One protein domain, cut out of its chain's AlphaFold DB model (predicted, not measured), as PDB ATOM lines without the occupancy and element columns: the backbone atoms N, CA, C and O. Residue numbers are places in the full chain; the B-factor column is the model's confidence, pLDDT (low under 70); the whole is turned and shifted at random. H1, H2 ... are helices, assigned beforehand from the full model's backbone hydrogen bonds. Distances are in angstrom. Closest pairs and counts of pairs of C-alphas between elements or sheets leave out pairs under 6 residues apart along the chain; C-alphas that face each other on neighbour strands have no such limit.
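What this domain is: This is residues 74 to 248 of the 417 residues of a protein of Coemansia reversa (strain ATCC 12441 / NRRL 1564) (UniProt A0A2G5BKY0). What is the shape? The long helix H1 is a spine: H2 folds back beside its later half as a hairpin, while H7 runs along its earlier half and H3 crosses it there. H4 packs on H7, and residues 237 to 248 of H8 stick out as an arm. What makes it up? The printed part has 175 residues with eight named helices, H1 to H8 in order, and no named strand, class all helix. It is loose, with a radius of gyration of the C-alphas of 22.9 A, and spans 81 by 45 by 24 A.

Where its parts are: Where does the longest helix run? H1, residues 74 to 127, runs 77.3 A from C-alpha 74 at (283.244, 295.814, 203.319) to C-alpha 127 at (206.463, 289.238, 197.204). Where are the others? H2 is residues 133 to 159, 39.0 A, H7 210 to 227, 25.9 A, and H8 232 to 248, 23.9 A, ending at C-alpha 248 (252.305, 280.932, 226.166). H3 is residues 162 to 175, H4 178 to 183, H5 191 to 194 and H6 200 to 208.

How they stand to each other: What touches H1? Its residues 104 to 126 touch H2 in a hairpin, at a shallow tilt of 27 degrees, the closest C-alphas being Val 115 and Ile 147, 5.4 A. Its residues 78 to 100 touch H7, opposite ways at a shallow tilt of 1 degrees, closest at C-alphas Arg 81 and Ile 227, 5.4 A. Its residues 93 to 101 touch H3 at a steep tilt of 52 degrees, closest at C-alphas Lys 97 and Leu 166, 6.6 A. What of H4, H5, H6 and H8? H4 touches H7, closest at C-alphas Leu 180 and Thr 224, 6.3 A, and residues 232 to 235 of H8 touch H7, closest at C-alphas Gly 225 and Val 232, 5.7 A. H6 only just touches H1, with 3 pairs of C-alphas within 8 A, the closest Ile 103 and Ile 206, 6.8 A; H5 touches no helix. Are the helix backbones complete? In H1, H2, H3, H4, H6, H7 and H8 every O i to N i+4 pair is within hydrogen-bond range; H5 is too short for one.

The domain as a whole: How large is it? The two C-alphas farthest apart, Glu 74 and Lys 129, are 81.5 A apart. Is it continuous and confident? The printed part has no cut and no long link; its mean pLDDT is 89.8, with residues 189 to 197, 232 and 235 under 70.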
ATOM      1  N   GLU A  74     284.523 295.559 202.667       92.12
ATOM      2  CA  GLU A  74     283.244 295.814 203.319       92.12
ATOM      3  C   GLU A  74     282.295 296.610 202.415       92.12
ATOM      4  O   GLU A  74     281.154 296.191 202.198       92.12
ATOM      5  N   THR A  75     282.762 297.701 201.803       93.88
ATOM      6  CA  THR A  75     281.948 298.492 200.862       93.88
ATOM      7  C   THR A  75     281.504 297.658 199.658       93.88
ATOM      8  O   THR A  75     280.336 297.709 199.251       93.88
ATOM      9  N   LYS A  76     282.389 296.805 199.124       95.25
ATOM     10  CA  LYS A  76     282.063 295.857 198.050       95.25
ATOM     11  C   LYS A  76     281.024 294.825 198.490       95.25
ATOM     12  O   LYS A  76     280.082 294.553 197.742       95.25
ATOM     13  N   LEU A  77     281.148 294.274 199.698       94.06
ATOM     14  CA  LEU A  77     280.172 293.335 200.254       94.06
ATOM     15  C   LEU A  77     278.795 293.988 200.417       94.06
ATOM     16  O   LEU A  77     277.789 293.400 200.009       94.06
ATOM     17  N   GLN A  78     278.742 295.203 200.965       94.12
ATOM     18  CA  GLN A  78     277.495 295.950 201.124       94.12
ATOM     19  C   GLN A  78     276.838 296.228 199.768       94.12
ATOM     20  O   GLN A  78     275.648 295.956 199.595       94.12
ATOM     21  N   ARG A  79     277.617 296.649 198.762       95.62
ATOM     22  CA  ARG A  79     277.121 296.852 197.392       95.62
ATOM     23  C   ARG A  79     276.489 295.579 196.816       95.62
ATOM     24  O   ARG A  79     275.371 295.634 196.306       95.62
ATOM     25  N   LEU A  80     277.149 294.423 196.945       95.62
ATOM     26  CA  LEU A  80     276.598 293.150 196.458       95.62
ATOM     27  C   LEU A  80     275.344 292.712 197.229       95.62
ATOM     28  O   LEU A  80     274.422 292.138 196.641       95.62
ATOM     29  N   ARG A  81     275.271 292.977 198.541       94.50
ATOM     30  CA  ARG A  81     274.069 292.707 199.348       94.50
ATOM     31  C   ARG A  81     272.887 293.559 198.894       94.50
ATOM     32  O   ARG A  81     271.793 293.011 198.744       94.50
ATOM     33  N   VAL A  82     273.106 294.844 198.614       94.62
ATOM     34  CA  VAL A  82     272.089 295.749 198.051       94.62
ATOM     35  C   VAL A  82     271.652 295.287 196.658       94.62
ATOM     36  O   VAL A  82     270.456 295.172 196.395       94.62
ATOM     37  N   GLU A  83     272.588 294.911 195.783       95.56
ATOM     38  CA  GLU A  83     272.265 294.385 194.449       95.56
ATOM     39  C   GLU A  83     271.399 293.116 194.534       95.56
ATOM     40  O   GLU A  83     270.365 292.988 193.870       95.56
ATOM     41  N   LYS A  84     271.759 292.188 195.424       95.19
ATOM     42  CA  LYS A  84     270.979 290.972 195.672       95.19
ATOM     43  C   LYS A  84     269.614 291.271 196.294       95.19
ATOM     44  O   LYS A  84     268.634 290.598 195.960       95.19
ATOM     45  N   ALA A  85     269.530 292.252 197.191       94.06
ATOM     46  CA  ALA A  85     268.268 292.726 197.744       94.06
ATOM     47  C   ALA A  85     267.350 293.253 196.630       94.06
ATOM     48  O   ALA A  85     266.189 292.850 196.575       94.06
ATOM     49  N   ASN A  86     267.882 294.027 195.679       93.69
ATOM     50  CA  ASN A  86     267.147 294.514 194.508       93.69
ATOM     51  C   ASN A  86     266.654 293.379 193.597       93.69
ATOM     52  O   ASN A  86     265.482 293.359 193.214       93.69
ATOM     53  N   GLN A  87     267.488 292.369 193.318       94.88
ATOM     54  CA  GLN A  87     267.043 291.176 192.580       94.88
ATOM     55  C   GLN A  87     265.894 290.458 193.298       94.88
ATOM     56  O   GLN A  87     264.947 289.975 192.669       94.88
ATOM     57  N   LYS A  88     265.958 290.390 194.633       93.31
ATOM     58  CA  LYS A  88     264.909 289.762 195.432       93.31
ATOM     59  C   LYS A  88     263.631 290.592 195.438       93.31
ATOM     60  O   LYS A  88     262.565 290.004 195.288       93.31
ATOM     61  N   ILE A  89     263.738 291.914 195.547       93.38
ATOM     62  CA  ILE A  89     262.623 292.857 195.424       93.38
ATOM     63  C   ILE A  89     261.902 292.649 194.097       93.38
ATOM     64  O   ILE A  89     260.697 292.434 194.108       93.38
ATOM     65  N   HIS A  90     262.624 292.576 192.979       94.31
ATOM     66  CA  HIS A  90     262.012 292.329 191.674       94.31
ATOM     67  C   HIS A  90     261.242 290.994 191.623       94.31
ATOM     68  O   HIS A  90     260.116 290.924 191.124       94.31
ATOM     69  N   ALA A  91     261.813 289.920 192.178       92.06
ATOM     70  CA  ALA A  91     261.124 288.632 192.272       92.06
ATOM     71  C   ALA A  91     259.878 288.696 193.177       92.06
ATOM     72  O   ALA A  91     258.861 288.068 192.880       92.06
ATOM     73  N   ILE A  92     259.948 289.463 194.266       91.06
ATOM     74  CA  ILE A  92     258.827 289.708 195.176       91.06
ATOM     75  C   ILE A  92     257.727 290.491 194.469       91.06
ATOM     76  O   ILE A  92     256.574 290.098 194.584       91.06
ATOM     77  N   SER A  93     258.061 291.522 193.694       93.38
ATOM     78  CA  SER A  93     257.090 292.300 192.923       93.38
ATOM     79  C   SER A  93     256.300 291.416 191.957       93.38
ATOM     80  O   SER A  93     255.075 291.496 191.912       93.38
ATOM     81  N   LYS A  94     256.970 290.483 191.263       94.44
ATOM     82  CA  LYS A  94     256.303 289.489 190.400       94.44
ATOM     83  C   LYS A  94     255.325 288.605 191.175       94.44
ATOM     84  O   LYS A  94     254.196 288.399 190.740       94.44
ATOM     85  N   HIS A  95     255.746 288.096 192.329       88.00
ATOM     86  CA  HIS A  95     254.897 287.252 193.168       88.00
ATOM     87  C   HIS A  95     253.718 288.033 193.774       88.00
ATOM     88  O   HIS A  95     252.586 287.553 193.759       88.00
ATOM     89  N   ALA A  96     253.961 289.256 194.249       90.19
ATOM     90  CA  ALA A  96     252.941 290.152 194.778       90.19
ATOM     91  C   ALA A  96     251.891 290.490 193.714       90.19
ATOM     92  O   ALA A  96     250.704 290.407 194.011       90.19
ATOM     93  N   LYS A  97     252.297 290.745 192.461       94.62
ATOM     94  CA  LYS A  97     251.377 290.974 191.333       94.62
ATOM     95  C   LYS A  97     250.391 289.815 191.140       94.62
ATOM     96  O   LYS A  97     249.195 290.043 190.980       94.62
ATOM     97  N   ILE A  98     250.864 288.568 191.220       91.88
ATOM     98  CA  ILE A  98     250.008 287.368 191.122       91.88
ATOM     99  C   ILE A  98     249.010 287.302 192.286       91.88
ATOM    100  O   ILE A  98     247.832 287.007 192.089       91.88
ATOM    101  N   ILE A  99     249.468 287.585 193.507       88.31
ATOM    102  CA  ILE A  99     248.613 287.550 194.699       88.31
ATOM    103  C   ILE A  99     247.564 288.662 194.658       88.31
ATOM    104  O   ILE A  99     246.402 288.391 194.954       88.31
ATOM    105  N   LEU A 100     247.944 289.878 194.259       92.38
ATOM    106  CA  LEU A 100     247.036 291.015 194.129       92.38
ATOM    107  C   LEU A 100     245.925 290.726 193.117       92.38
ATOM    108  O   LEU A 100     244.762 290.896 193.463       92.38
ATOM    109  N   ARG A 101     246.251 290.168 191.942       95.25
ATOM    110  CA  ARG A 101     245.245 289.700 190.967       95.25
ATOM    111  C   ARG A 101     244.235 288.746 191.592       95.25
ATOM    112  O   ARG A 101     243.033 288.905 191.420       95.25
ATOM    113  N   ARG A 102     244.720 287.764 192.358       92.75
ATOM    114  CA  ARG A 102     243.849 286.792 193.027       92.75
ATOM    115  C   ARG A 102     242.970 287.442 194.094       92.75
ATOM    116  O   ARG A 102     241.836 287.014 194.271       92.75
ATOM    117  N   ILE A 103     243.488 288.420 194.831       91.56
ATOM    118  CA  ILE A 103     242.718 289.145 195.848       91.56
ATOM    119  C   ILE A 103     241.634 289.992 195.188       91.56
ATOM    120  O   ILE A 103     240.494 289.913 195.626       91.56
ATOM    121  N   ILE A 104     241.967 290.724 194.122       94.25
ATOM    122  CA  ILE A 104     241.000 291.509 193.346       94.25
ATOM    123  C   ILE A 104     239.895 290.588 192.823       94.25
ATOM    124  O   ILE A 104     238.736 290.824 193.127       94.25
ATOM    125  N   ALA A 105     240.240 289.467 192.179       95.69
ATOM    126  CA  ALA A 105     239.250 288.511 191.678       95.69
ATOM    127  C   ALA A 105     238.328 287.948 192.780       95.69
ATOM    128  O   ALA A 105     237.117 287.836 192.585       95.69
ATOM    129  N   LEU A 106     238.880 287.607 193.953       92.31
ATOM    130  CA  LEU A 106     238.083 287.143 195.095       92.31
ATOM    131  C   LEU A 106     237.161 288.237 195.636       92.31
ATOM    132  O   LEU A 106     236.030 287.947 196.023       92.31
ATOM    133  N   GLU A 107     237.634 289.479 195.671       94.06
ATOM    134  CA  GLU A 107     236.838 290.609 196.131       94.06
ATOM    135  C   GLU A 107     235.721 290.938 195.135       94.06
ATOM    136  O   GLU A 107     234.572 291.068 195.547       94.06
ATOM    137  N   THR A 108     236.010 290.951 193.831       95.88
ATOM    138  CA  THR A 108     235.010 291.084 192.761       95.88
ATOM    139  C   THR A 108     233.942 289.993 192.877       95.88
ATOM    140  O   THR A 108     232.746 290.287 192.849       95.88
ATOM    141  N   GLN A 109     234.343 288.736 193.112       96.12
ATOM    142  CA  GLN A 109     233.404 287.634 193.349       96.12
ATOM    143  C   GLN A 109     232.566 287.843 194.621       96.12
ATOM    144  O   GLN A 109     231.374 287.533 194.633       96.12
ATOM    145  N   CYS A 110     233.164 288.366 195.693       95.38
ATOM    146  CA  CYS A 110     232.460 288.691 196.933       95.38
ATOM    147  C   CYS A 110     231.384 289.761 196.697       95.38
ATOM    148  O   CYS A 110     230.236 289.564 197.095       95.38
ATOM    149  N   GLN A 111     231.719 290.847 195.989       95.69
ATOM    150  CA  GLN A 111     230.755 291.895 195.636       95.69
ATOM    151  C   GLN A 111     229.627 291.345 194.754       95.69
ATOM    152  O   GLN A 111     228.458 291.595 195.033       95.69
ATOM    153  N   ALA A 112     229.944 290.506 193.762       96.62
ATOM    154  CA  ALA A 112     228.934 289.862 192.920       96.62
ATOM    155  C   ALA A 112     227.967 288.974 193.727       96.62
ATOM    156  O   ALA A 112     226.762 288.994 193.489       96.62
ATOM    157  N   ARG A 113     228.466 288.218 194.716       97.12
ATOM    158  CA  ARG A 113     227.613 287.413 195.607       97.12
ATOM    159  C   ARG A 113     226.726 288.277 196.504       97.12
ATOM    160  O   ARG A 113     225.585 287.900 196.740       97.12
ATOM    161  N   LYS A 114     227.230 289.413 197.000       97.50
ATOM    162  CA  LYS A 114     226.435 290.362 197.797       97.50
ATOM    163  C   LYS A 114     225.289 290.952 196.985       97.50
ATOM    164  O   LYS A 114     224.166 290.934 197.467       97.50
ATOM    165  N   VAL A 115     225.565 291.381 195.752       97.88
ATOM    166  CA  VAL A 115     224.538 291.878 194.823       97.88
ATOM    167  C   VAL A 115     223.430 290.840 194.648       97.88
ATOM    168  O   VAL A 115     222.288 291.148 194.958       97.88
ATOM    169  N   LYS A 116     223.771 289.586 194.315       98.12
ATOM    170  CA  LYS A 116     222.777 288.506 194.164       98.12
ATOM    171  C   LYS A 116     221.938 288.262 195.423       98.12
ATOM    172  O   LYS A 116     220.745 288.005 195.329       98.12
ATOM    173  N   ARG A 117     222.552 288.318 196.612       98.06
ATOM    174  CA  ARG A 117     221.832 288.149 197.888       98.06
ATOM    175  C   ARG A 117     220.848 289.288 198.141       98.06
ATOM    176  O   ARG A 117     219.735 289.027 198.576       98.06
ATOM    177  N   PHE A 118     221.254 290.528 197.878       98.31
ATOM    178  CA  PHE A 118     220.375 291.682 198.052       98.31
ATOM    179  C   PHE A 118     219.278 291.742 196.986       98.31
ATOM    180  O   PHE A 118     218.164 292.113 197.318       98.31
ATOM    181  N   GLU A 119     219.553 291.320 195.751       97.94
ATOM    182  CA  GLU A 119     218.535 291.162 194.703       97.94
ATOM    183  C   GLU A 119     217.482 290.125 195.110       97.94
ATOM    184  O   GLU A 119     216.294 290.422 195.071       97.94
ATOM    185  N   LYS A 120     217.903 288.963 195.631       98.19
ATOM    186  CA  LYS A 120     216.968 287.968 196.177       98.19
ATOM    187  C   LYS A 120     216.135 288.535 197.336       98.19
ATOM    188  O   LYS A 120     214.927 288.343 197.380       98.19
ATOM    189  N   LYS A 121     216.766 289.270 198.260       98.12
ATOM    190  CA  LYS A 121     216.056 289.923 199.372       98.12
ATOM    191  C   LYS A 121     215.041 290.958 198.869       98.12
ATOM    192  O   LYS A 121     213.949 291.068 199.412       98.12
ATOM    193  N   LEU A 122     215.394 291.707 197.828       98.19
ATOM    194  CA  LEU A 122     214.505 292.669 197.188       98.19
ATOM    195  C   LEU A 122     213.277 291.964 196.585       98.19
ATOM    196  O   LEU A 122     212.160 292.421 196.803       98.19
ATOM    197  N   GLU A 123     213.472 290.827 195.909       97.88
ATOM    198  CA  GLU A 123     212.378 289.983 195.406       97.88
ATOM    199  C   GLU A 123     211.479 289.470 196.548       97.88
ATOM    200  O   GLU A 123     210.251 289.538 196.455       97.88
ATOM    201  N   GLU A 124     212.067 289.013 197.656       97.50
ATOM    202  CA  GLU A 124     211.335 288.573 198.853       97.50
ATOM    203  C   GLU A 124     210.476 289.708 199.446       97.50
ATOM    204  O   GLU A 124     209.292 289.495 199.707       97.50
ATOM    205  N   ILE A 125     211.021 290.927 199.571       97.19
ATOM    206  CA  ILE A 125     210.282 292.117 200.038       97.19
ATOM    207  C   ILE A 125     209.120 292.442 199.090       97.19
ATOM    208  O   ILE A 125     208.023 292.747 199.550       97.19
ATOM    209  N   THR A 126     209.324 292.344 197.770       96.88
ATOM    210  CA  THR A 126     208.255 292.620 196.792       96.88
ATOM    211  C   THR A 126     207.132 291.582 196.804       96.88
ATOM    212  O   THR A 126     205.989 291.923 196.508       96.88
ATOM    213  N   ASN A 127     207.434 290.333 197.166       97.56
ATOM    214  CA  ASN A 127     206.463 289.238 197.204       97.56
ATOM    215  C   ASN A 127     205.761 289.088 198.567       97.56
ATOM    216  O   ASN A 127     204.760 288.372 198.674       97.56
ATOM    217  N   ALA A 128     206.267 289.733 199.621       97.00
ATOM    218  CA  ALA A 128     205.730 289.619 200.969       97.00
ATOM    219  C   ALA A 128     204.372 290.328 201.105       97.00
ATOM    220  O   ALA A 128     204.277 291.552 201.098       97.00
ATOM    221  N   LYS A 129     203.300 289.550 201.298       96.06
ATOM    222  CA  LYS A 129     201.931 290.076 201.485       96.06
ATOM    223  C   LYS A 129     201.645 290.606 202.897       96.06
ATOM    224  O   LYS A 129     200.654 291.300 203.089       96.06
ATOM    225  N   ASN A 130     202.487 290.269 203.875       95.31
ATOM    226  CA  ASN A 130     202.214 290.491 205.302       95.31
ATOM    227  C   ASN A 130     202.941 291.710 205.899       95.31
ATOM    228  O   ASN A 130     202.863 291.926 207.105       95.31
ATOM    229  N   ILE A 131     203.675 292.483 205.096       94.56
ATOM    230  CA  ILE A 131     204.446 293.640 205.569       94.56
ATOM    231  C   ILE A 131     203.646 294.914 205.282       94.56
ATOM    232  O   ILE A 131     203.071 295.062 204.204       94.56
ATOM    233  N   SER A 132     203.611 295.844 206.240       97.38
ATOM    234  CA  SER A 132     203.044 297.179 206.026       97.38
ATOM    235  C   SER A 132     203.709 297.846 204.820       97.38
ATOM    236  O   SER A 132     204.936 297.849 204.705       97.38
ATOM    237  N   ALA A 133     202.918 298.458 203.935       96.44
ATOM    238  CA  ALA A 133     203.431 299.094 202.721       96.44
ATOM    239  C   ALA A 133     204.525 300.142 203.011       96.44
ATOM    240  O   ALA A 133     205.477 300.276 202.243       96.44
ATOM    241  N   ALA A 134     204.419 300.851 204.140       97.19
ATOM    242  CA  ALA A 134     205.406 301.845 204.554       97.19
ATOM    243  C   ALA A 134     206.750 301.215 204.960       97.19
ATOM    244  O   ALA A 134     207.805 301.760 204.636       97.19
ATOM    245  N   ASP A 135     206.725 300.067 205.639       96.75
ATOM    246  CA  ASP A 135     207.942 299.376 206.078       96.75
ATOM    247  C   ASP A 135     208.623 298.668 204.905       96.75
ATOM    248  O   ASP A 135     209.839 298.770 204.744       96.75
ATOM    249  N   ALA A 136     207.832 298.057 204.015       97.00
ATOM    250  CA  ALA A 136     208.330 297.464 202.778       97.00
ATOM    251  C   ALA A 136     209.023 298.507 201.879       97.00
ATOM    252  O   ALA A 136     210.078 298.225 201.312       97.00
ATOM    253  N   ALA A 137     208.474 299.725 201.779       97.06
ATOM    254  CA  ALA A 137     209.079 300.812 201.006       97.06
ATOM    255  C   ALA A 137     210.446 301.241 201.567       97.06
ATOM    256  O   ALA A 137     211.408 301.369 200.807       97.06
ATOM    257  N   LYS A 138     210.558 301.398 202.892       97.38
ATOM    258  CA  LYS A 138     211.828 301.746 203.553       97.38
ATOM    259  C   LYS A 138     212.875 300.648 203.390       97.38
ATOM    260  O   LYS A 138     214.029 300.930 203.073       97.38
ATOM    261  N   GLU A 139     212.497 299.387 203.597       97.19
ATOM    262  CA  GLU A 139     213.439 298.272 203.473       97.19
ATOM    263  C   GLU A 139     213.919 298.087 202.028       97.19
ATOM    264  O   GLU A 139     215.098 297.803 201.784       97.19
ATOM    265  N   ARG A 140     213.021 298.313 201.063       97.44
ATOM    266  CA  ARG A 140     213.340 298.353 199.639       97.44
ATOM    267  C   ARG A 140     214.366 299.436 199.317       97.44
ATOM    268  O   ARG A 140     215.384 299.114 198.710       97.44
ATOM    269  N   GLU A 141     214.148 300.670 199.767       98.00
ATOM    270  CA  GLU A 141     215.072 301.792 199.544       98.00
ATOM    271  C   GLU A 141     216.482 301.481 200.074       98.00
ATOM    272  O   GLU A 141     217.477 301.621 199.358       98.00
ATOM    273  N   VAL A 142     216.579 300.964 201.304       98.00
ATOM    274  CA  VAL A 142     217.862 300.571 201.908       98.00
ATOM    275  C   VAL A 142     218.536 299.451 201.110       98.00
ATOM    276  O   VAL A 142     219.747 299.490 200.871       98.00
ATOM    277  N   THR A 143     217.772 298.446 200.678       97.75
ATOM    278  CA  THR A 143     218.306 297.304 199.922       97.75
ATOM    279  C   THR A 143     218.799 297.731 198.535       97.75
ATOM    280  O   THR A 143     219.891 297.333 198.124       97.75
ATOM    281  N   GLU A 144     218.062 298.598 197.840       98.12
ATOM    282  CA  GLU A 144     218.465 299.174 196.551       98.12
ATOM    283  C   GLU A 144     219.742 300.025 196.684       98.12
ATOM    284  O   GLU A 144     220.669 299.878 195.878       98.12
ATOM    285  N   ALA A 145     219.860 300.831 197.745       97.94
ATOM    286  CA  ALA A 145     221.075 301.592 198.036       97.94
ATOM    287  C   ALA A 145     222.297 300.677 198.269       97.94
ATOM    288  O   ALA A 145     223.388 300.937 197.750       97.94
ATOM    289  N   LEU A 146     222.123 299.561 198.988       97.69
ATOM    290  CA  LEU A 146     223.180 298.562 199.199       97.69
ATOM    291  C   LEU A 146     223.592 297.856 197.900       97.69
ATOM    292  O   LEU A 146     224.790 297.635 197.681       97.69
ATOM    293  N   ILE A 147     222.635 297.523 197.025       97.94
ATOM    294  CA  ILE A 147     222.912 296.962 195.691       97.94
ATOM    295  C   ILE A 147     223.730 297.955 194.865       97.94
ATOM    296  O   ILE A 147     224.758 297.572 194.298       97.94
ATOM    297  N   SER A 148     223.309 299.222 194.831       97.44
ATOM    298  CA  SER A 148     223.997 300.295 194.105       97.44
ATOM    299  C   SER A 148     225.454 300.435 194.563       97.44
ATOM    300  O   SER A 148     226.372 300.326 193.750       97.44
ATOM    301  N   ASN A 149     225.685 300.514 195.879       95.88
ATOM    302  CA  ASN A 149     227.024 300.594 196.470       95.88
ATOM    303  C   ASN A 149     227.886 299.355 196.139       95.88
ATOM    304  O   ASN A 149     229.053 299.472 195.763       95.88
ATOM    305  N   CYS A 150     227.326 298.141 196.205       96.38
ATOM    306  CA  CYS A 150     228.064 296.927 195.831       96.38
ATOM    307  C   CYS A 150     228.444 296.907 194.339       96.38
ATOM    308  O   CYS A 150     229.540 296.456 193.993       96.38
ATOM    309  N   ARG A 151     227.568 297.401 193.454       96.94
ATOM    310  CA  ARG A 151     227.840 297.524 192.012       96.94
ATOM    311  C   ARG A 151     228.907 298.580 191.729       96.94
ATOM    312  O   ARG A 151     229.801 298.317 190.929       96.94
ATOM    313  N   GLU A 152     228.864 299.726 192.403       95.94
ATOM    314  CA  GLU A 152     229.897 300.763 192.300       95.94
ATOM    315  C   GLU A 152     231.259 300.243 192.775       95.94
ATOM    316  O   GLU A 152     232.240 300.316 192.039       95.94
ATOM    317  N   ASN A 153     231.311 299.593 193.943       93.75
ATOM    318  CA  ASN A 153     232.535 298.963 194.442       93.75
ATOM    319  C   ASN A 153     233.103 297.925 193.468       93.75
ATOM    320  O   ASN A 153     234.320 297.766 193.375       93.75
ATOM    321  N   ARG A 154     232.234 297.191 192.764       95.56
ATOM    322  CA  ARG A 154     232.653 296.246 191.726       95.56
ATOM    323  C   ARG A 154     233.269 296.970 190.527       95.56
ATOM    324  O   ARG A 154     234.366 296.593 190.141       95.56
ATOM    325  N   LYS A 155     232.618 298.013 189.998       96.00
ATOM    326  CA  LYS A 155     233.173 298.831 188.901       96.00
ATOM    327  C   LYS A 155     234.554 299.368 189.264       96.00
ATOM    328  O   LYS A 155     235.501 299.207 188.505       96.00
ATOM    329  N   VAL A 156     234.690 299.892 190.481       93.75
ATOM    330  CA  VAL A 156     235.979 300.345 190.997       93.75
ATOM    331  C   VAL A 156     237.015 299.218 191.001       93.75
ATOM    332  O   VAL A 156     238.141 299.439 190.574       93.75
ATOM    333  N   LEU A 157     236.677 298.019 191.487       94.38
ATOM    334  CA  LEU A 157     237.609 296.883 191.502       94.38
ATOM    335  C   LEU A 157     238.075 296.480 190.099       94.38
ATOM    336  O   LEU A 157     239.231 296.081 189.957       94.38
ATOM    337  N   ASP A 158     237.201 296.597 189.103       94.31
ATOM    338  CA  ASP A 158     237.510 296.292 187.706       94.31
ATOM    339  C   ASP A 158     238.439 297.364 187.088       94.31
ATOM    340  O   ASP A 158     239.292 297.043 186.262       94.31
ATOM    341  N   GLU A 159     238.361 298.614 187.559       94.38
ATOM    342  CA  GLU A 159     239.228 299.735 187.157       94.38
ATOM    343  C   GLU A 159     240.556 299.823 187.942       94.38
ATOM    344  O   GLU A 159     241.442 300.607 187.590       94.38
ATOM    345  N   VAL A 160     240.735 299.054 189.025       93.62
ATOM    346  CA  VAL A 160     241.944 299.139 189.864       93.62
ATOM    347  C   VAL A 160     243.184 298.675 189.091       93.62
ATOM    348  O   VAL A 160     243.379 297.489 188.810       93.62
ATOM    349  N   SER A 161     244.107 299.612 188.859       94.56
ATOM    350  CA  SER A 161     245.437 299.311 188.331       94.56
ATOM    351  C   SER A 161     246.253 298.492 189.334       94.56
ATOM    352  O   SER A 161     246.614 298.942 190.425       94.56
ATOM    353  N   ILE A 162     246.589 297.257 188.953       94.06
ATOM    354  CA  ILE A 162     247.415 296.366 189.781       94.06
ATOM    355  C   ILE A 162     248.806 296.965 190.012       94.06
ATOM    356  O   ILE A 162     249.396 296.730 191.067       94.06
ATOM    357  N   ASP A 163     249.337 297.702 189.037       94.12
ATOM    358  CA  ASP A 163     250.676 298.279 189.120       94.12
ATOM    359  C   ASP A 163     250.730 299.446 190.120       94.12
ATOM    360  O   ASP A 163     251.667 299.496 190.915       94.12
ATOM    361  N   GLU A 164     249.676 300.265 190.221       91.88
ATOM    362  CA  GLU A 164     249.547 301.294 191.271       91.88
ATOM    363  C   GLU A 164     249.468 300.674 192.675       91.88
ATOM    364  O   GLU A 164     250.172 301.078 193.607       91.88
ATOM    365  N   VAL A 165     248.647 299.628 192.840       91.56
ATOM    366  CA  VAL A 165     248.534 298.914 194.125       91.56
ATOM    367  C   VAL A 165     249.855 298.238 194.486       91.56
ATOM    368  O   VAL A 165     250.243 298.208 195.659       91.56
ATOM    369  N   LEU A 166     250.568 297.701 193.493       92.81
ATOM    370  CA  LEU A 166     251.884 297.104 193.674       92.81
ATOM    371  C   LEU A 166     252.928 298.152 194.071       92.81
ATOM    372  O   LEU A 166     253.750 297.875 194.942       92.81
ATOM    373  N   GLU A 167     252.902 299.344 193.486       92.12
ATOM    374  CA  GLU A 167     253.799 300.434 193.858       92.12
ATOM    375  C   GLU A 167     253.567 300.865 195.310       92.12
ATOM    376  O   GLU A 167     254.503 300.862 196.115       92.12
ATOM    377  N   CYS A 168     252.305 301.070 195.695       89.94
ATOM    378  CA  CYS A 168     251.898 301.327 197.077       89.94
ATOM    379  C   CYS A 168     252.327 300.196 198.032       89.94
ATOM    380  O   CYS A 168     252.800 300.444 199.148       89.94
ATOM    381  N   PHE A 169     252.199 298.936 197.605       91.06
ATOM    382  CA  PHE A 169     252.681 297.772 198.347       91.06
ATOM    383  C   PHE A 169     254.199 297.841 198.562       91.06
ATOM    384  O   PHE A 169     254.681 297.648 199.682       91.06
ATOM    385  N   MET A 170     254.961 298.123 197.505       92.25
ATOM    386  CA  MET A 170     256.420 298.179 197.548       92.25
ATOM    387  C   MET A 170     256.921 299.362 198.372       92.25
ATOM    388  O   MET A 170     257.910 299.227 199.095       92.25
ATOM    389  N   TYR A 171     256.220 300.489 198.315       90.88
ATOM    390  CA  TYR A 171     256.479 301.649 199.150       90.88
ATOM    391  C   TYR A 171     256.313 301.318 200.634       90.88
ATOM    392  O   TYR A 171     257.256 301.459 201.414       90.88
ATOM    393  N   LYS A 172     255.153 300.765 201.021       90.00
ATOM    394  CA  LYS A 172     254.904 300.326 202.401       90.00
ATOM    395  C   LYS A 172     255.941 299.309 202.861       90.00
ATOM    396  O   LYS A 172     256.428 299.409 203.984       90.00
ATOM    397  N   LEU A 173     256.321 298.360 202.005       89.75
ATOM    398  CA  LEU A 173     257.350 297.363 202.307       89.75
ATOM    399  C   LEU A 173     258.705 298.006 202.640       89.75
ATOM    400  O   LEU A 173     259.349 297.598 203.609       89.75
ATOM    401  N   LYS A 174     259.127 298.992 201.841       91.06
ATOM    402  CA  LYS A 174     260.387 299.725 202.011       91.06
ATOM    403  C   LYS A 174     260.367 300.606 203.262       91.06
ATOM    404  O   LYS A 174     261.329 300.590 204.021       91.06
ATOM    405  N   ASN A 175     259.263 301.306 203.513       89.38
ATOM    406  CA  ASN A 175     259.141 302.239 204.634       89.38
ATOM    407  C   ASN A 175     258.872 301.579 205.983       89.38
ATOM    408  O   ASN A 175     259.277 302.112 207.010       89.38
ATOM    409  N   SER A 176     258.230 300.409 205.995       89.44
ATOM    410  CA  SER A 176     257.971 299.665 207.235       89.44
ATOM    411  C   SER A 176     259.254 299.155 207.894       89.44
ATOM    412  O   SER A 176     259.219 298.708 209.038       89.44
ATOM    413  N   ASN A 177     260.383 299.162 207.177       89.31
ATOM    414  CA  ASN A 177     261.650 298.663 207.681       89.31
ATOM    415  C   ASN A 177     262.761 299.715 207.497       89.31
ATOM    416  O   ASN A 177     263.186 299.954 206.363       89.31
ATOM    417  N   PRO A 178     263.286 300.313 208.584       91.81
ATOM    418  CA  PRO A 178     264.287 301.376 208.486       91.81
ATOM    419  C   PRO A 178     265.583 300.900 207.816       91.81
ATOM    420  O   PRO A 178     266.203 301.661 207.078       91.81
ATOM    421  N   THR A 179     265.962 299.629 207.986       92.19
ATOM    422  CA  THR A 179     267.130 299.048 207.311       92.19
ATOM    423  C   THR A 179     266.943 299.014 205.797       92.19
ATOM    424  O   THR A 179     267.873 299.344 205.067       92.19
ATOM    425  N   LEU A 180     265.751 298.641 205.313       91.50
ATOM    426  CA  LEU A 180     265.453 298.657 203.876       91.50
ATOM    427  C   LEU A 180     265.446 300.081 203.331       91.50
ATOM    428  O   LEU A 180     266.038 300.325 202.283       91.50
ATOM    429  N   ARG A 181     264.803 301.006 204.050       93.19
ATOM    430  CA  ARG A 181     264.734 302.420 203.672       93.19
ATOM    431  C   ARG A 181     266.130 303.019 203.488       93.19
ATOM    432  O   ARG A 181     266.407 303.584 202.434       93.19
ATOM    433  N   ASN A 182     267.010 302.816 204.468       92.50
ATOM    434  CA  ASN A 182     268.369 303.355 204.449       92.50
ATOM    435  C   ASN A 182     269.238 302.673 203.381       92.50
ATOM    436  O   ASN A 182     269.926 303.348 202.626       92.50
ATOM    437  N   ALA A 183     269.188 301.339 203.278       92.31
ATOM    438  CA  ALA A 183     270.049 300.589 202.360       92.31
ATOM    439  C   ALA A 183     269.686 300.774 200.879       92.31
ATOM    440  O   ALA A 183     270.541 300.627 200.011       92.31
ATOM    441  N   LEU A 184     268.416 301.054 200.583       91.38
ATOM    442  CA  LEU A 184     267.930 301.235 199.215       91.38
ATOM    443  C   LEU A 184     267.856 302.707 198.799       91.38
ATOM    444  O   LEU A 184     267.402 302.979 197.691       91.38
ATOM    445  N   GLY A 185     268.265 303.637 199.672       89.19
ATOM    446  CA  GLY A 185     268.226 305.074 199.396       89.19
ATOM    447  C   GLY A 185     266.823 305.563 199.045       89.19
ATOM    448  O   GLY A 185     266.662 306.360 198.127       89.19
ATOM    449  N   VAL A 186     265.797 305.031 199.713       85.94
ATOM    450  CA  VAL A 186     264.410 305.405 199.417       85.94
ATOM    451  C   VAL A 186     264.209 306.825 199.917       85.94
ATOM    452  O   VAL A 186     264.128 307.051 201.125       85.94
ATOM    453  N   THR A 187     264.152 307.773 198.985       79.56
ATOM    454  CA  THR A 187     263.729 309.135 199.286       79.56
ATOM    455  C   THR A 187     262.324 309.081 199.886       79.56
ATOM    456  O   THR A 187     261.483 308.317 199.395       79.56
ATOM    457  N   PRO A 188     262.056 309.831 200.973       76.31
ATOM    458  CA  PRO A 188     260.697 310.002 201.462       76.31
ATOM    459  C   PRO A 188     259.862 310.467 200.276       76.31
ATOM    460  O   PRO A 188     260.172 311.491 199.667       76.31
ATOM    461  N   LEU A 189     258.872 309.668 199.888       65.81
ATOM    462  CA  LEU A 189     257.990 310.059 198.806       65.81
ATOM    463  C   LEU A 189     257.286 311.338 199.241       65.81
ATOM    464  O   LEU A 189     256.758 311.423 200.353       65.81
ATOM    465  N   THR A 190     257.329 312.342 198.373       67.75
ATOM    466  CA  THR A 190     256.538 313.547 198.557       67.75
ATOM    467  C   THR A 190     255.059 313.147 198.638       67.75
ATOM    468  O   THR A 190     254.636 312.192 197.965       67.75
ATOM    469  N   PRO A 191     254.251 313.853 199.448       63.88
ATOM    470  CA  PRO A 191     252.823 313.567 199.617       63.88
ATOM    471  C   PRO A 191     252.026 313.616 198.300       63.88
ATOM    472  O   PRO A 191     250.887 313.171 198.247       63.88
ATOM    473  N   GLU A 192     252.617 314.074 197.193       63.50
ATOM    474  CA  GLU A 192     252.002 313.996 195.866       63.50
ATOM    475  C   GLU A 192     251.840 312.576 195.315       63.50
ATOM    476  O   GLU A 192     250.913 312.336 194.548       63.50
ATOM    477  N   SER A 193     252.668 311.617 195.733       59.97
ATOM    478  CA  SER A 193     252.426 310.195 195.424       59.97
ATOM    479  C   SER A 193     251.264 309.598 196.226       59.97
ATOM    480  O   SER A 193     250.765 308.520 195.914       59.97
ATOM    481  N   GLU A 194     250.809 310.325 197.248       60.84
ATOM    482  CA  GLU A 194     249.619 310.025 198.033       60.84
ATOM    483  C   GLU A 194     248.334 310.547 197.377       60.84
ATOM    484  O   GLU A 194     247.260 310.416 197.971       60.84
ATOM    485  N   LYS A 195     248.411 311.033 196.122       62.75
ATOM    486  CA  LYS A 195     247.277 311.110 195.184       62.75
ATOM    487  C   LYS A 195     246.801 309.687 194.844       62.75
ATOM    488  O   LYS A 195     246.736 309.283 193.687       62.75
ATOM    489  N   LEU A 196     246.472 308.909 195.877       56.19
ATOM    490  CA  LEU A 196     245.613 307.752 195.764       56.19
ATOM    491  C   LEU A 196     244.347 308.265 195.095       56.19
ATOM    492  O   LEU A 196     243.689 309.188 195.581       56.19
ATOM    493  N   THR A 197     244.064 307.665 193.951       64.44
ATOM    494  CA  THR A 197     242.860 307.848 193.155       64.44
ATOM    495  C   THR A 197     241.607 307.734 194.034       64.44
ATOM    496  O   THR A 197     241.672 307.299 195.187       64.44
ATOM    497  N   LYS A 198     240.435 308.099 193.491       70.06
ATOM    498  CA  LYS A 198     239.107 308.095 194.156       70.06
ATOM    499  C   LYS A 198     238.766 306.805 194.949       70.06
ATOM    500  O   LYS A 198     237.835 306.783 195.741       70.06
ATOM    501  N   ASN A 199     239.587 305.765 194.819       79.06
ATOM    502  CA  ASN A 199     239.439 304.411 195.327       79.06
ATOM    503  C   ASN A 199     240.322 304.090 196.554       79.06
ATOM    504  O   ASN A 199     240.647 302.922 196.797       79.06
ATOM    505  N   LYS A 200     240.704 305.096 197.359       86.75
ATOM    506  CA  LYS A 200     241.553 304.932 198.561       86.75
ATOM    507  C   LYS A 200     241.066 303.821 199.496       86.75
ATOM    508  O   LYS A 200     241.872 303.019 199.966       86.75
ATOM    509  N   TYR A 201     239.757 303.731 199.729       89.88
ATOM    510  CA  TYR A 201     239.167 302.708 200.596       89.88
ATOM    511  C   TYR A 201     239.385 301.284 200.058       89.88
ATOM    512  O   TYR A 201     239.836 300.400 200.790       89.88
ATOM    513  N   ILE A 202     239.140 301.055 198.766       87.81
ATOM    514  CA  ILE A 202     239.294 299.731 198.146       87.81
ATOM    515  C   ILE A 202     240.767 299.321 198.098       87.81
ATOM    516  O   ILE A 202     241.098 298.188 198.456       87.81
ATOM    517  N   GLN A 203     241.670 300.244 197.762       87.56
ATOM    518  CA  GLN A 203     243.110 299.982 197.815       87.56
ATOM    519  C   GLN A 203     243.573 299.647 199.241       87.56
ATOM    520  O   GLN A 203     244.324 298.690 199.440       87.56
ATOM    521  N   GLN A 204     243.092 300.377 200.254       89.81
ATOM    522  CA  GLN A 204     243.366 300.061 201.657       89.81
ATOM    523  C   GLN A 204     242.821 298.689 202.053       89.81
ATOM    524  O   GLN A 204     243.524 297.952 202.741       89.81
ATOM    525  N   ARG A 205     241.635 298.299 201.576       90.19
ATOM    526  CA  ARG A 205     241.062 296.970 201.819       90.19
ATOM    527  C   ARG A 205     241.899 295.857 201.181       90.19
ATOM    528  O   ARG A 205     242.204 294.869 201.845       90.19
ATOM    529  N   ILE A 206     242.349 296.032 199.934       90.00
ATOM    530  CA  ILE A 206     243.228 295.076 199.230       90.00
ATOM    531  C   ILE A 206     244.587 294.948 199.939       90.00
ATOM    532  O   ILE A 206     245.089 293.839 200.157       90.00
ATOM    533  N   LEU A 207     245.187 296.076 200.330       88.94
ATOM    534  CA  LEU A 207     246.467 296.105 201.044       88.94
ATOM    535  C   LEU A 207     246.346 295.585 202.486       88.94
ATOM    536  O   LEU A 207     247.288 294.978 202.996       88.94
ATOM    537  N   GLY A 208     245.196 295.801 203.121       89.06
ATOM    538  CA  GLY A 208     244.855 295.338 204.464       89.06
ATOM    539  C   GLY A 208     244.459 293.864 204.529       89.06
ATOM    540  O   GLY A 208     244.403 293.291 205.615       89.06
ATOM    541  N   ALA A 209     244.234 293.210 203.386       90.75
ATOM    542  CA  ALA A 209     243.950 291.785 203.356       90.75
ATOM    543  C   ALA A 209     245.090 290.998 204.031       90.75
ATOM    544  O   ALA A 209     246.264 291.122 203.671       90.75
ATOM    545  N   GLN A 210     244.744 290.121 204.981       82.44
ATOM    546  CA  GLN A 210     245.718 289.371 205.790       82.44
ATOM    547  C   GLN A 210     246.750 288.613 204.938       82.44
ATOM    548  O   GLN A 210     247.917 288.487 205.318       82.44
ATOM    549  N   LYS A 211     246.332 288.113 203.767       81.44
ATOM    550  CA  LYS A 211     247.218 287.451 202.799       81.44
ATOM    551  C   LYS A 211     248.308 288.406 202.296       81.44
ATOM    552  O   LYS A 211     249.477 288.026 202.318       81.44
ATOM    553  N   THR A 212     247.952 289.636 201.926       82.00
ATOM    554  CA  THR A 212     248.886 290.691 201.504       82.00
ATOM    555  C   THR A 212     249.863 291.037 202.624       82.00
ATOM    556  O   THR A 212     251.075 291.000 202.416       82.00
ATOM    557  N   ILE A 213     249.355 291.262 203.841       85.25
ATOM    558  CA  ILE A 213     250.171 291.599 205.021       85.25
ATOM    559  C   ILE A 213     251.189 290.495 205.333       85.25
ATOM    560  O   ILE A 213     252.365 290.765 205.587       85.25
ATOM    561  N   ASN A 214     250.763 289.230 205.305       84.44
ATOM    562  CA  ASN A 214     251.647 288.097 205.572       84.44
ATOM    563  C   ASN A 214     252.778 288.001 204.538       84.44
ATOM    564  O   ASN A 214     253.928 287.746 204.903       84.44
ATOM    565  N   VAL A 215     252.456 288.234 203.264       81.44
ATOM    566  CA  VAL A 215     253.422 288.251 202.158       81.44
ATOM    567  C   VAL A 215     254.403 289.413 202.317       81.44
ATOM    568  O   VAL A 215     255.611 289.184 202.239       81.44
ATOM    569  N   MET A 216     253.918 290.624 202.629       84.50
ATOM    570  CA  MET A 216     254.765 291.786 202.939       84.50
ATOM    571  C   MET A 216     255.754 291.462 204.054       84.50
ATOM    572  O   MET A 216     256.962 291.613 203.887       84.50
ATOM    573  N   ARG A 217     255.257 290.958 205.187       87.94
ATOM    574  CA  ARG A 217     256.078 290.686 206.370       87.94
ATOM    575  C   ARG A 217     257.153 289.637 206.094       87.94
ATOM    576  O   ARG A 217     258.311 289.834 206.451       87.94
ATOM    577  N   LEU A 218     256.787 288.533 205.437       88.19
ATOM    578  CA  LEU A 218     257.731 287.474 205.077       88.19
ATOM    579  C   LEU A 218     258.853 288.009 204.181       88.19
ATOM    580  O   LEU A 218     260.027 287.699 204.379       88.19
ATOM    581  N   HIS A 219     258.493 288.799 203.177       86.94
ATOM    582  CA  HIS A 219     259.448 289.319 202.214       86.94
ATOM    583  C   HIS A 219     260.315 290.445 202.776       86.94
ATOM    584  O   HIS A 219     261.517 290.426 202.526       86.94
ATOM    585  N   SER A 220     259.749 291.338 203.591       89.94
ATOM    586  CA  SER A 220     260.490 292.375 204.318       89.94
ATOM    587  C   SER A 220     261.611 291.742 205.141       89.94
ATOM    588  O   SER A 220     262.783 292.016 204.899       89.94
ATOM    589  N   ASN A 221     261.270 290.759 205.982       88.94
ATOM    590  CA  ASN A 221     262.243 290.047 206.810       88.94
ATOM    591  C   ASN A 221     263.329 289.360 205.969       88.94
ATOM    592  O   ASN A 221     264.506 289.400 206.313       88.94
ATOM    593  N   ASN A 222     262.957 288.743 204.845       89.19
ATOM    594  CA  ASN A 222     263.923 288.094 203.959       89.19
ATOM    595  C   ASN A 222     264.928 289.079 203.349       89.19
ATOM    596  O   ASN A 222     266.109 288.747 203.258       89.19
ATOM    597  N   ILE A 223     264.479 290.266 202.927       90.88
ATOM    598  CA  ILE A 223     265.361 291.289 202.351       90.88
ATOM    599  C   ILE A 223     266.248 291.892 203.445       90.88
ATOM    600  O   ILE A 223     267.459 291.991 203.256       90.88
ATOM    601  N   THR A 224     265.683 292.208 204.613       90.75
ATOM    602  CA  THR A 224     266.440 292.730 205.760       90.75
ATOM    603  C   THR A 224     267.551 291.770 206.177       90.75
ATOM    604  O   THR A 224     268.672 292.203 206.420       90.75
ATOM    605  N   GLY A 225     267.295 290.458 206.161       90.06
ATOM    606  CA  GLY A 225     268.330 289.458 206.432       90.06
ATOM    607  C   GLY A 225     269.467 289.450 205.418       90.06
ATOM    608  O   GLY A 225     270.624 289.275 205.788       90.06
ATOM    609  N   ILE A 226     269.162 289.672 204.135       90.56
ATOM    610  CA  ILE A 226     270.187 289.766 203.087       90.56
ATOM    611  C   ILE A 226     271.083 290.985 203.321       90.56
ATOM    612  O   ILE A 226     272.299 290.853 203.214       90.56
ATOM    613  N   ILE A 227     270.498 292.136 203.663       91.69
ATOM    614  CA  ILE A 227     271.237 293.386 203.897       91.69
ATOM    615  C   ILE A 227     272.087 293.294 205.167       91.69
ATOM    616  O   ILE A 227     273.274 293.599 205.138       91.69
ATOM    617  N   LEU A 228     271.518 292.790 206.263       90.62
ATOM    618  CA  LEU A 228     272.236 292.633 207.531       90.62
ATOM    619  C   LEU A 228     273.225 291.455 207.533       90.62
ATOM    620  O   LEU A 228     273.918 291.239 208.523       90.62
ATOM    621  N   GLY A 229     273.257 290.631 206.479       87.06
ATOM    622  CA  GLY A 229     274.035 289.388 206.468       87.06
ATOM    623  C   GLY A 229     273.539 288.340 207.472       87.06
ATOM    624  O   GLY A 229     274.231 287.360 207.757       87.06
ATOM    625  N   THR A 230     272.338 288.506 208.033       84.56
ATOM    626  CA  THR A 230     271.760 287.543 208.967       84.56
ATOM    627  C   THR A 230     271.033 286.447 208.199       84.56
ATOM    628  O   THR A 230     270.209 286.668 207.309       84.56
ATOM    629  N   THR A 231     271.326 285.189 208.534       72.19
ATOM    630  CA  THR A 231     270.637 284.073 207.881       72.19
ATOM    631  C   THR A 231     269.151 284.114 208.229       72.19
ATOM    632  O   THR A 231     268.810 284.062 209.411       72.19
ATOM    633  N   VAL A 232     268.278 284.089 207.216       67.56
ATOM    634  CA  VAL A 232     266.808 284.028 207.361       67.56
ATOM    635  C   VAL A 232     266.369 282.981 208.390       67.56
ATOM    636  O   VAL A 232     265.500 283.244 209.208       67.56
ATOM    637  N   LYS A 233     267.037 281.819 208.434       74.25
ATOM    638  CA  LYS A 233     266.752 280.749 209.405       74.25
ATOM    639  C   LYS A 233     266.911 281.176 210.869       74.25
ATOM    640  O   LYS A 233     266.248 280.607 211.729       74.25
ATOM    641  N   LYS A 234     267.808 282.120 211.171       76.44
ATOM    642  CA  LYS A 234     267.986 282.659 212.527       76.44
ATOM    643  C   LYS A 234     266.789 283.539 212.892       76.44
ATOM    644  O   LYS A 234     266.147 283.268 213.898       76.44
ATOM    645  N   MET A 235     266.414 284.462 212.008       69.62
ATOM    646  CA  MET A 235     265.229 285.302 212.203       69.62
ATOM    647  C   MET A 235     263.935 284.481 212.241       69.62
ATOM    648  O   MET A 235     263.082 284.728 213.078       69.62
ATOM    649  N   GLU A 236     263.781 283.448 211.407       73.88
ATOM    650  CA  GLU A 236     262.621 282.548 211.476       73.88
ATOM    651  C   GLU A 236     262.542 281.806 212.811       73.88
ATOM    652  O   GLU A 236     261.449 281.629 213.348       73.88
ATOM    653  N   LYS A 237     263.682 281.358 213.354       81.00
ATOM    654  CA  LYS A 237     263.732 280.737 214.682       81.00
ATOM    655  C   LYS A 237     263.353 281.735 215.771       81.00
ATOM    656  O   LYS A 237     262.581 281.372 216.652       81.00
ATOM    657  N   GLU A 238     263.830 282.973 215.689       76.62
ATOM    658  CA  GLU A 238     263.484 284.044 216.632       76.62
ATOM    659  C   GLU A 238     262.000 284.420 216.541       76.62
ATOM    660  O   GLU A 238     261.322 284.466 217.562       76.62
ATOM    661  N   VAL A 239     261.441 284.549 215.333       75.81
ATOM    662  CA  VAL A 239     260.004 284.791 215.118       75.81
ATOM    663  C   VAL A 239     259.158 283.622 215.624       75.81
ATOM    664  O   VAL A 239     258.116 283.841 216.237       75.81
ATOM    665  N   LYS A 240     259.579 282.370 215.403       83.94
ATOM    666  CA  LYS A 240     258.891 281.191 215.961       83.94
ATOM    667  C   LYS A 240     258.960 281.173 217.487       83.94
ATOM    668  O   LYS A 240     257.944 280.913 218.123       83.94
ATOM    669  N   LYS A 241     260.117 281.499 218.072       87.06
ATOM    670  CA  LYS A 241     260.293 281.620 219.525       87.06
ATOM    671  C   LYS A 241     259.382 282.712 220.097       87.06
ATOM    672  O   LYS A 241     258.674 282.445 221.061       87.06
ATOM    673  N   ALA A 242     259.315 283.878 219.453       80.25
ATOM    674  CA  ALA A 242     258.437 284.980 219.841       80.25
ATOM    675  C   ALA A 242     256.948 284.608 219.734       80.25
ATOM    676  O   ALA A 242     256.185 284.862 220.660       80.25
ATOM    677  N   LYS A 243     256.524 283.934 218.654       84.75
ATOM    678  CA  LYS A 243     255.138 283.448 218.507       84.75
ATOM    679  C   LYS A 243     254.758 282.427 219.577       84.75
ATOM    680  O   LYS A 243     253.664 282.505 220.126       84.75
ATOM    681  N   ASN A 244     255.647 281.480 219.867       88.88
ATOM    682  CA  ASN A 244     255.414 280.484 220.909       88.88
ATOM    683  C   ASN A 244     255.359 281.138 222.296       88.88
ATOM    684  O   ASN A 244     254.490 280.790 223.086       88.88
ATOM    685  N   SER A 245     256.219 282.127 222.557       91.62
ATOM    686  CA  SER A 245     256.197 282.922 223.789       91.62
ATOM    687  C   SER A 245     254.903 283.732 223.932       91.62
ATOM    688  O   SER A 245     254.257 283.642 224.969       91.62
ATOM    689  N   ALA A 246     254.442 284.416 222.880       86.50
ATOM    690  CA  ALA A 246     253.172 285.146 222.900       86.50
ATOM    691  C   ALA A 246     251.960 284.214 223.093       86.50
ATOM    692  O   ALA A 246     251.008 284.553 223.793       86.50
ATOM    693  N   ARG A 247     251.990 283.011 222.500       90.00
ATOM    694  CA  ARG A 247     250.958 281.988 222.730       90.00
ATOM    695  C   ARG A 247     250.974 281.495 224.179       90.00
ATOM    696  O   ARG A 247     249.904 281.327 224.751       90.00
ATOM    697  N   ALA A 248     252.156 281.299 224.762       92.50
ATOM    698  CA  ALA A 248     252.305 280.932 226.166       92.50
ATOM    699  C   ALA A 248     251.790 282.040 227.102       92.50
ATOM    700  O   ALA A 248     251.054 281.738 228.032       92.50
TER     701      ALA A 248